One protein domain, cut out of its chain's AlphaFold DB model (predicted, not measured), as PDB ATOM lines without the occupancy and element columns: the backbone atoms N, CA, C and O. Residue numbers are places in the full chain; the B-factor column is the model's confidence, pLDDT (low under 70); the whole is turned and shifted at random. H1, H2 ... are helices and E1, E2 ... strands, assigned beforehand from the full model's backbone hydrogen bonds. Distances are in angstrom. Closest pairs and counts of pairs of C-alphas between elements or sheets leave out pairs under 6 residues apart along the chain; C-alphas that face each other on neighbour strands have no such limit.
ATOM      1  N   LYS A   9      52.195   6.207 -38.126       67.25
ATOM      2  CA  LYS A   9      53.189   7.280 -38.104       67.25
ATOM      3  C   LYS A   9      52.499   8.547 -38.586       67.25
ATOM      4  O   LYS A   9      51.930   8.562 -39.670       67.25
ATOM      5  N   ALA A  10      52.563   9.597 -37.784       67.50
ATOM      6  CA  ALA A  10      52.119  10.915 -38.201       67.50
ATOM      7  C   ALA A  10      53.342  11.786 -38.482       67.50
ATOM      8  O   ALA A  10      54.272  11.840 -37.672       67.50
ATOM      9  N   ASP A  11      53.337  12.412 -39.652       67.94
ATOM     10  CA  ASP A  11      54.310  13.407 -40.076       67.94
ATOM     11  C   ASP A  11      53.639  14.783 -40.020       67.94
ATOM     12  O   ASP A  11      52.591  15.015 -40.630       67.94
ATOM     13  N   ILE A  12      54.197  15.683 -39.208       65.44
ATOM     14  CA  ILE A  12      53.612  17.005 -38.975       65.44
ATOM     15  C   ILE A  12      54.357  18.011 -39.845       65.44
ATOM     16  O   ILE A  12      55.470  18.436 -39.519       65.44
ATOM     17  N   LYS A  13      53.716  18.472 -40.918       73.00
ATOM     18  CA  LYS A  13      54.229  19.586 -41.720       73.00
ATOM     19  C   LYS A  13      53.861  20.903 -41.050       73.00
ATOM     20  O   LYS A  13      52.864  21.545 -41.389       73.00
ATOM     21  N   TRP A  14      54.697  21.316 -40.098       65.06
ATOM     22  CA  TRP A  14      54.499  22.519 -39.281       65.06
ATOM     23  C   TRP A  14      54.298  23.812 -40.085       65.06
ATOM     24  O   TRP A  14      53.565  24.678 -39.617       65.06
ATOM     25  N   GLY A  15      54.894  23.925 -41.279       67.69
ATOM     26  CA  GLY A  15      54.770  25.100 -42.154       67.69
ATOM     27  C   GLY A  15      53.438  25.218 -42.907       67.69
ATOM     28  O   GLY A  15      53.065  26.313 -43.301       67.69
ATOM     29  N   SER A  16      52.696  24.119 -43.081       63.75
ATOM     30  CA  SER A  16      51.389  24.117 -43.766       63.75
ATOM     31  C   SER A  16      50.237  23.716 -42.838       63.75
ATOM     32  O   SER A  16      49.101  23.613 -43.297       63.75
ATOM     33  N   MET A  17      50.525  23.428 -41.563       63.53
ATOM     34  CA  MET A  17      49.569  22.869 -40.599       63.53
ATOM     35  C   MET A  17      48.838  21.621 -41.135       63.53
ATOM     36  O   MET A  17      47.694  21.345 -40.777       63.53
ATOM     37  N   LYS A  18      49.513  20.859 -42.006       63.91
ATOM     38  CA  LYS A  18      49.028  19.594 -42.564       63.91
ATOM     39  C   LYS A  18      49.622  18.432 -41.783       63.91
ATOM     40  O   LYS A  18      50.784  18.478 -41.374       63.91
ATOM     41  N   ILE A  19      48.802  17.412 -41.573       64.69
ATOM     42  CA  ILE A  19      49.177  16.191 -40.867       64.69
ATOM     43  C   ILE A  19      49.034  15.058 -41.869       64.69
ATOM     44  O   ILE A  19      47.919  14.730 -42.272       64.69
ATOM     45  N   ASP A  20      50.163  14.484 -42.262       72.56
ATOM     46  CA  ASP A  20      50.184  13.318 -43.129       72.56
ATOM     47  C   ASP A  20      50.250  12.069 -42.238       72.56
ATOM     48  O   ASP A  20      51.208  11.835 -41.494       72.56
ATOM     49  N   LEU A  21      49.170  11.288 -42.255       69.56
ATOM     50  CA  LEU A  21      49.036  10.040 -41.511       69.56
ATOM     51  C   LEU A  21      49.394   8.875 -42.428       69.56
ATOM     52  O   LEU A  21      48.716   8.620 -43.421       69.56
ATOM     53  N   HIS A  22      50.447   8.144 -42.072       75.38
ATOM     54  CA  HIS A  22      50.908   6.991 -42.830       75.38
ATOM     55  C   HIS A  22      50.896   5.730 -41.961       75.38
ATOM     56  O   HIS A  22      51.472   5.727 -40.864       75.38
ATOM     57  N   PRO A  23      50.284   4.632 -42.434       69.88
ATOM     58  CA  PRO A  23      50.394   3.352 -41.758       69.88
ATOM     59  C   PRO A  23      51.837   2.843 -41.849       69.88
ATOM     60  O   PRO A  23      52.467   2.842 -42.911       69.88
ATOM     61  N   ARG A  24      52.384   2.382 -40.724       78.44
ATOM     62  CA  ARG A  24      53.652   1.651 -40.695       78.44
ATOM     63  C   ARG A  24      53.383   0.202 -41.039       78.44
ATOM     64  O   ARG A  24      53.244  -0.626 -40.144       78.44
ATOM     65  N   TRP A  25      53.363  -0.108 -42.330       70.06
ATOM     66  CA  TRP A  25      53.102  -1.459 -42.837       70.06
ATOM     67  C   TRP A  25      53.936  -2.551 -42.146       70.06
ATOM     68  O   TRP A  25      53.386  -3.575 -41.760       70.06
ATOM     69  N   GLY A  26      55.223  -2.297 -41.874       76.69
ATOM     70  CA  GLY A  26      56.100  -3.250 -41.174       76.69
ATOM     71  C   GLY A  26      55.722  -3.549 -39.714       76.69
ATOM     72  O   GLY A  26      56.138  -4.571 -39.185       76.69
ATOM     73  N   VAL A  27      54.928  -2.694 -39.064       73.75
ATOM     74  CA  VAL A  27      54.384  -2.922 -37.710       73.75
ATOM     75  C   VAL A  27      52.918  -3.360 -37.783       73.75
ATOM     76  O   VAL A  27      52.485  -4.204 -37.009       73.75
ATOM     77  N   MET A  28      52.163  -2.828 -38.744       75.06
ATOM     78  CA  MET A  28      50.750  -3.132 -38.962       75.06
ATOM     79  C   MET A  28      50.521  -4.601 -39.314       75.06
ATOM     80  O   MET A  28      49.696  -5.258 -38.687       75.06
ATOM     81  N   LEU A  29      51.289  -5.126 -40.275       76.19
ATOM     82  CA  LEU A  29      51.171  -6.508 -40.741       76.19
ATOM     83  C   LEU A  29      51.376  -7.538 -39.619       76.19
ATOM     84  O   LEU A  29      50.483  -8.362 -39.423       76.19
ATOM     85  N   PRO A  30      52.467  -7.504 -38.826       77.50
ATOM     86  CA  PRO A  30      52.627  -8.454 -37.728       77.50
ATOM     87  C   PRO A  30      51.563  -8.276 -36.638       77.50
ATOM     88  O   PRO A  30      51.087  -9.269 -36.098       77.50
ATOM     89  N   VAL A  31      51.119  -7.046 -36.350       77.62
ATOM     90  CA  VAL A  31      50.021  -6.792 -35.394       77.62
ATOM     91  C   VAL A  31      48.678  -7.349 -35.884       77.62
ATOM     92  O   VAL A  31      47.809  -7.659 -35.071       77.62
ATOM     93  N   TRP A  32      48.489  -7.501 -37.192       74.56
ATOM     94  CA  TRP A  32      47.283  -8.095 -37.771       74.56
ATOM     95  C   TRP A  32      47.353  -9.615 -37.853       74.56
ATOM     96  O   TRP A  32      46.391 -10.303 -37.529       74.56
ATOM     97  N   ILE A  33      48.503 -10.144 -38.261       79.75
ATOM     98  CA  ILE A  33      48.659 -11.564 -38.576       79.75
ATOM     99  C   ILE A  33      48.930 -12.390 -37.314       79.75
ATOM    100  O   ILE A  33      48.347 -13.459 -37.146       79.75
ATOM    101  N   ILE A  34      49.788 -11.909 -36.406       81.81
ATOM    102  CA  ILE A  34      50.223 -12.691 -35.240       81.81
ATOM    103  C   ILE A  34      49.050 -12.986 -34.291       81.81
ATOM    104  O   ILE A  34      48.863 -14.156 -33.955       81.81
ATOM    105  N   PRO A  35      48.215 -12.008 -33.884       78.12
ATOM    106  CA  PRO A  35      47.079 -12.296 -33.011       78.12
ATOM    107  C   PRO A  35      46.050 -13.205 -33.685       78.12
ATOM    108  O   PRO A  35      45.536 -14.109 -33.037       78.12
ATOM    109  N   ALA A  36      45.799 -13.023 -34.986       80.19
ATOM    110  CA  ALA A  36      44.911 -13.893 -35.753       80.19
ATOM    111  C   ALA A  36      45.374 -15.354 -35.758       80.19
ATOM    112  O   ALA A  36      44.575 -16.252 -35.492       80.19
ATOM    113  N   LEU A  37      46.669 -15.590 -35.978       81.75
ATOM    114  CA  LEU A  37      47.248 -16.931 -35.931       81.75
ATOM    115  C   LEU A  37      47.224 -17.530 -34.520       81.75
ATOM    116  O   LEU A  37      46.872 -18.695 -34.368       81.75
ATOM    117  N   ILE A  38      47.558 -16.752 -33.486       82.75
ATOM    118  CA  ILE A  38      47.551 -17.235 -32.095       82.75
ATOM    119  C   ILE A  38      46.136 -17.631 -31.667       82.75
ATOM    120  O   ILE A  38      45.950 -18.703 -31.093       82.75
ATOM    121  N   VAL A  39      45.138 -16.791 -31.956       81.06
ATOM    122  CA  VAL A  39      43.741 -17.062 -31.591       81.06
ATOM    123  C   VAL A  39      43.213 -18.282 -32.347       81.06
ATOM    124  O   VAL A  39      42.568 -19.125 -31.735       81.06
ATOM    125  N   GLU A  40      43.534 -18.442 -33.634       81.06
ATOM    126  CA  GLU A  40      43.185 -19.645 -34.403       81.06
ATOM    127  C   GLU A  40      43.822 -20.919 -33.828       81.06
ATOM    128  O   GLU A  40      43.137 -21.931 -33.679       81.06
ATOM    129  N   VAL A  41      45.106 -20.881 -33.455       82.81
ATOM    130  CA  VAL A  41      45.796 -22.032 -32.849       82.81
ATOM    131  C   VAL A  41      45.173 -22.397 -31.502       82.81
ATOM    132  O   VAL A  41      44.863 -23.566 -31.275       82.81
ATOM    133  N   LEU A  42      44.940 -21.415 -30.626       81.75
ATOM    134  CA  LEU A  42      44.291 -21.637 -29.329       81.75
ATOM    135  C   LEU A  42      42.875 -22.197 -29.491       81.75
ATOM    136  O   LEU A  42      42.482 -23.114 -28.773       81.75
ATOM    137  N   TRP A  43      42.128 -21.681 -30.465       80.81
ATOM    138  CA  TRP A  43      40.763 -22.116 -30.725       80.81
ATOM    139  C   TRP A  43      40.705 -23.553 -31.262       80.81
ATOM    140  O   TRP A  43      39.910 -24.364 -30.780       80.81
ATOM    141  N   ARG A  44      41.613 -23.916 -32.175       79.31
ATOM    142  CA  ARG A  44      41.768 -25.301 -32.647       79.31
ATOM    143  C   ARG A  44      42.169 -26.255 -31.526       79.31
ATOM    144  O   ARG A  44      41.644 -27.363 -31.466       79.31
ATOM    145  N   LEU A  45      43.053 -25.829 -30.621       80.81
ATOM    146  CA  LEU A  45      43.434 -26.620 -29.445       80.81
ATOM    147  C   LEU A  45      42.259 -26.835 -28.479       80.81
ATOM    148  O   LEU A  45      42.189 -27.875 -27.836       80.81
ATOM    149  N   SER A  46      41.313 -25.895 -28.416       78.88
ATOM    150  CA  SER A  46      40.080 -26.037 -27.625       78.88
ATOM    151  C   SER A  46      38.986 -26.890 -28.290       78.88
ATOM    152  O   SER A  46      37.895 -27.016 -27.738       78.88
ATOM    153  N   GLY A  47      39.254 -27.485 -29.460       75.00
ATOM    154  CA  GLY A  47      38.303 -28.335 -30.187       75.00
ATOM    155  C   GLY A  47      37.249 -27.568 -30.996       75.00
ATOM    156  O   GLY A  47      36.289 -28.166 -31.479       75.00
ATOM    157  N   GLY A  48      37.409 -26.250 -31.153       68.25
ATOM    158  CA  GLY A  48      36.524 -25.406 -31.954       68.25
ATOM    159  C   GLY A  48      36.892 -25.378 -33.446       68.25
ATOM    160  O   GLY A  48      38.048 -25.567 -33.822       68.25
ATOM    161  N   GLY A  49      35.902 -25.118 -34.312       70.56
ATOM    162  CA  GLY A  49      36.079 -24.963 -35.770       70.56
ATOM    163  C   GLY A  49      36.751 -23.643 -36.198       70.56
ATOM    164  O   GLY A  49      37.318 -22.940 -35.378       70.56
ATOM    165  N   PHE A  50      36.667 -23.259 -37.479       63.28
ATOM    166  CA  PHE A  50      37.271 -22.026 -38.036       63.28
ATOM    167  C   PHE A  50      36.603 -20.723 -37.528       63.28
ATOM    168  O   PHE A  50      35.899 -20.039 -38.269       63.28
ATOM    169  N   PHE A  51      36.802 -20.361 -36.258       71.19
ATOM    170  CA  PHE A  51      36.287 -19.110 -35.675       71.19
ATOM    171  C   PHE A  51      37.391 -18.212 -35.097       71.19
ATOM    172  O   PHE A  51      37.198 -17.003 -34.952       71.19
ATOM    173  N   GLY A  52      38.571 -18.772 -34.818       68.06
ATOM    174  CA  GLY A  52      39.667 -18.036 -34.196       68.06
ATOM    175  C   GLY A  52      40.277 -16.966 -35.106       68.06
ATOM    176  O   GLY A  52      40.580 -15.870 -34.636       68.06
ATOM    177  N   LEU A  53      40.354 -17.212 -36.418       71.06
ATOM    178  CA  LEU A  53      40.790 -16.210 -37.399       71.06
ATOM    179  C   LEU A  53      39.902 -14.958 -37.415       71.06
ATOM    180  O   LEU A  53      40.423 -13.845 -37.451       71.06
ATOM    181  N   VAL A  54      38.575 -15.117 -37.369       75.62
ATOM    182  CA  VAL A  54      37.632 -13.984 -37.401       75.62
ATOM    183  C   VAL A  54      37.781 -13.138 -36.140       75.62
ATOM    184  O   VAL A  54      37.917 -11.916 -36.219       75.62
ATOM    185  N   VAL A  55      37.826 -13.791 -34.976       76.88
ATOM    186  CA  VAL A  55      38.009 -13.123 -33.682       76.88
ATOM    187  C   VAL A  55      39.369 -12.429 -33.613       76.88
ATOM    188  O   VAL A  55      39.462 -11.283 -33.174       76.88
ATOM    189  N   GLY A  56      40.427 -13.079 -34.088       76.75
ATOM    190  CA  GLY A  56      41.761 -12.498 -34.066       76.75
ATOM    191  C   GLY A  56      41.928 -11.315 -35.024       76.75
ATOM    192  O   GLY A  56      42.495 -10.298 -34.625       76.75
ATOM    193  N   LEU A  57      41.347 -11.372 -36.230       77.50
ATOM    194  CA  LEU A  57      41.283 -10.214 -37.136       77.50
ATOM    195  C   LEU A  57      40.476  -9.057 -36.527       77.50
ATOM    196  O   LEU A  57      40.866  -7.894 -36.659       77.50
ATOM    197  N   PHE A  58      39.387  -9.358 -35.816       81.50
ATOM    198  CA  PHE A  58      38.580  -8.351 -35.126       81.50
ATOM    199  C   PHE A  58      39.359  -7.646 -34.004       81.50
ATOM    200  O   PHE A  58      39.370  -6.415 -33.939       81.50
ATOM    201  N   ILE A  59      40.083  -8.400 -33.170       79.12
ATOM    202  CA  ILE A  59      40.942  -7.849 -32.106       79.12
ATOM    203  C   ILE A  59      42.057  -6.972 -32.700       79.12
ATOM    204  O   ILE A  59      42.335  -5.883 -32.190       79.12
ATOM    205  N   SER A  60      42.673  -7.400 -33.803       78.06
ATOM    206  CA  SER A  60      43.693  -6.608 -34.500       78.06
ATOM    207  C   SER A  60      43.136  -5.314 -35.105       78.06
ATOM    208  O   SER A  60      43.787  -4.263 -35.032       78.06
ATOM    209  N   SER A  61      41.916  -5.348 -35.647       78.00
ATOM    210  CA  SER A  61      41.210  -4.153 -36.125       78.00
ATOM    211  C   SER A  61      40.926  -3.170 -34.980       78.00
ATOM    212  O   SER A  61      41.278  -1.990 -35.070       78.00
ATOM    213  N   LEU A  62      40.420  -3.670 -33.845       81.12
ATOM    214  CA  LEU A  62      40.201  -2.884 -32.625       81.12
ATOM    215  C   LEU A  62      41.482  -2.206 -32.134       81.12
ATOM    216  O   LEU A  62      41.473  -1.012 -31.833       81.12
ATOM    217  N   LYS A  63      42.604  -2.933 -32.105       79.31
ATOM    218  CA  LYS A  63      43.903  -2.360 -31.727       79.31
ATOM    219  C   LYS A  63      44.331  -1.232 -32.667       79.31
ATOM    220  O   LYS A  63      44.844  -0.214 -32.209       79.31
ATOM    221  N   THR A  64      44.084  -1.388 -33.965       78.25
ATOM    222  CA  THR A  64      44.424  -0.375 -34.977       78.25
ATOM    223  C   THR A  64      43.586   0.893 -34.810       78.25
ATOM    224  O   THR A  64      44.120   1.998 -34.929       78.25
ATOM    225  N   MET A  65      42.297   0.741 -34.490       77.94
ATOM    226  CA  MET A  65      41.414   1.857 -34.146       77.94
ATOM    227  C   MET A  65      41.836   2.543 -32.845       77.94
ATOM    228  O   MET A  65      41.853   3.770 -32.782       77.94
ATOM    229  N   PHE A  66      42.211   1.776 -31.822       78.69
ATOM    230  CA  PHE A  66      42.638   2.335 -30.543       78.69
ATOM    231  C   PHE A  66      43.944   3.128 -30.677       78.69
ATOM    232  O   PHE A  66      44.026   4.257 -30.198       78.69
ATOM    233  N   ASP A  67      44.933   2.593 -31.402       72.75
ATOM    234  CA  ASP A  67      46.182   3.310 -31.696       72.75
ATOM    235  C   ASP A  67      45.912   4.596 -32.500       72.75
ATOM    236  O   ASP A  67      46.541   5.622 -32.244       72.75
ATOM    237  N   TYR A  68      44.949   4.582 -33.432       73.19
ATOM    238  CA  TYR A  68      44.527   5.785 -34.158       73.19
ATOM    239  C   TYR A  68      43.872   6.827 -33.234       73.19
ATOM    240  O   TYR A  68      44.216   8.008 -33.290       73.19
ATOM    241  N   ALA A  69      42.965   6.400 -32.352       76.50
ATOM    242  CA  ALA A  69      42.272   7.281 -31.412       76.50
ATOM    243  C   ALA A  69      43.237   7.929 -30.407       76.50
ATOM    244  O   ALA A  69      43.166   9.138 -30.177       76.50
ATOM    245  N   VAL A  70      44.177   7.151 -29.858       74.69
ATOM    246  CA  VAL A  70      45.235   7.655 -28.964       74.69
ATOM    247  C   VAL A  70      46.094   8.686 -29.683       74.69
ATOM    248  O   VAL A  70      46.371   9.752 -29.137       74.69
ATOM    249  N   LEU A  71      46.481   8.392 -30.923       71.75
ATOM    250  CA  LEU A  71      47.285   9.298 -31.725       71.75
ATOM    251  C   LEU A  71      46.537  10.618 -31.973       71.75
ATOM    252  O   LEU A  71      47.090  11.689 -31.736       71.75
ATOM    253  N   MET A  72      45.258  10.563 -32.348       70.19
ATOM    254  CA  MET A  72      44.432  11.758 -32.541       70.19
ATOM    255  C   MET A  72      44.234  12.567 -31.243       70.19
ATOM    256  O   MET A  72      44.213  13.798 -31.287       70.19
ATOM    257  N   TYR A  73      44.132  11.902 -30.088       70.56
ATOM    258  CA  TYR A  73      44.022  12.552 -28.778       70.56
ATOM    259  C   TYR A  73      45.312  13.286 -28.373       70.56
ATOM    260  O   TYR A  73      45.263  14.462 -27.991       70.56
ATOM    261  N   ASP A  74      46.473  12.639 -28.532       66.25
ATOM    262  CA  ASP A  74      47.780  13.283 -28.332       66.25
ATOM    263  C   ASP A  74      47.931  14.493 -29.271       66.25
ATOM    264  O   ASP A  74      48.382  15.563 -28.856       66.25
ATOM    265  N   TYR A  75      47.467  14.385 -30.520       64.94
ATOM    266  CA  TYR A  75      47.528  15.485 -31.486       64.94
ATOM    267  C   TYR A  75      46.598  16.657 -31.178       64.94
ATOM    268  O   TYR A  75      46.983  17.807 -31.412       64.94
ATOM    269  N   ARG A  76      45.403  16.402 -30.635       61.97
ATOM    270  CA  ARG A  76      44.496  17.464 -30.170       61.97
ATOM    271  C   ARG A  76      45.170  18.281 -29.070       61.97
ATOM    272  O   ARG A  76      45.248  19.500 -29.174       61.97
ATOM    273  N   THR A  77      45.803  17.584 -28.129       59.97
ATOM    274  CA  THR A  77      46.574  18.181 -27.034       59.97
ATOM    275  C   THR A  77      47.741  19.036 -27.549       59.97
ATOM    276  O   THR A  77      47.945  20.153 -27.077       59.97
ATOM    277  N   VAL A  78      48.485  18.577 -28.563       59.75
ATOM    278  CA  VAL A  78      49.598  19.348 -29.158       59.75
ATOM    279  C   VAL A  78      49.108  20.572 -29.946       59.75
ATOM    280  O   VAL A  78      49.736  21.634 -29.862       59.75
ATOM    281  N   ARG A  79      47.990  20.469 -30.685       58.97
ATOM    282  CA  ARG A  79      47.356  21.634 -31.335       58.97
ATOM    283  C   ARG A  79      46.921  22.668 -30.301       58.97
ATOM    284  O   ARG A  79      47.281  23.830 -30.463       58.97
ATOM    285  N   ASP A  80      46.233  22.243 -29.243       59.44
ATOM    286  CA  ASP A  80      45.771  23.121 -28.162       59.44
ATOM    287  C   ASP A  80      46.935  23.833 -27.454       59.44
ATOM    288  O   ASP A  80      46.880  25.040 -27.222       59.44
ATOM    289  N   VAL A  81      48.034  23.131 -27.160       58.53
ATOM    290  CA  VAL A  81      49.221  23.740 -26.530       58.53
ATOM    291  C   VAL A  81      49.894  24.764 -27.451       58.53
ATOM    292  O   VAL A  81      50.348  25.804 -26.972       58.53
ATOM    293  N   LYS A  82      49.946  24.513 -28.766       57.44
ATOM    294  CA  LYS A  82      50.510  25.475 -29.727       57.44
ATOM    295  C   LYS A  82      49.618  26.710 -29.884       57.44
ATOM    296  O   LYS A  82      50.149  27.811 -29.962       57.44
ATOM    297  N   GLN A  83      48.296  26.533 -29.878       56.62
ATOM    298  CA  GLN A  83      47.317  27.621 -29.986       56.62
ATOM    299  C   GLN A  83      47.244  28.512 -28.738       56.62
ATOM    300  O   GLN A  83      46.740  29.617 -28.824       56.62
ATOM    301  N   ARG A  84      47.720  28.039 -27.578       56.28
ATOM    302  CA  ARG A  84      47.838  28.857 -26.355       56.28
ATOM    303  C   ARG A  84      49.164  29.618 -26.245       56.28
ATOM    304  O   ARG A  84      49.302  30.445 -25.351       56.28
ATOM    305  N   ARG A  85      50.162  29.283 -27.072       51.22
ATOM    306  CA  ARG A  85      51.497  29.918 -27.069       51.22
ATOM    307  C   ARG A  85      51.691  30.960 -28.175       51.22
ATOM    308  O   ARG A  85      52.707  31.647 -28.146       51.22
TER     309      ARG A  85
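Overview. This is residues 9 to 85 of the 86 residues of an uncharacterized protein of Thermoplasmata archaeon (UniProt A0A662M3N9). A hairpin of two strands, E1 and E2, and then helix H1 follow one another along one side of the long helix H2, which folds back past them. Residues 80 to 85, of which 80 to 83 belong to H2, stick out. The printed part has 77 residues, with two named strands, then two named helices, mostly helix; it is extended, radius of gyration of the C-alphas 17.9 A, spans 60 by 21 by 11 A.

Along the chain. Find C-alpha 9 at (53.189, 7.280, -38.104), where E1, residues 9 to 13, begins; E2 is residues 18 to 23. H1, residues 25 to 45, runs 30.1 A; H2, residues 52 to 83, runs 46.5 A to (47.317, 27.621, -29.986).

Arrangement. In the antiparallel hairpin E1 and E2, look for N 11 and O 20, 2.9 A apart, within hydrogen-bond range. H2 is near both strands with residues 64 to 75. Residues 52 to 64 alone of H2 touch H1, closest at C-alphas 36 and 56, 3.8 A; this helical hairpin runs opposite ways at a shallow tilt of 34.9 degrees, only just short of steep. Every O i to N i+4 pair is within hydrogen-bond range in H2, 14 of 17 in H1.

Size, cuts and confidence. The C-alphas farthest apart, Gly 47 and Arg 85, are 59.8 A apart. The printed part has no cut and no long link. Low confidence, pLDDT under 70, covers 27 residues, among them 74 to 85.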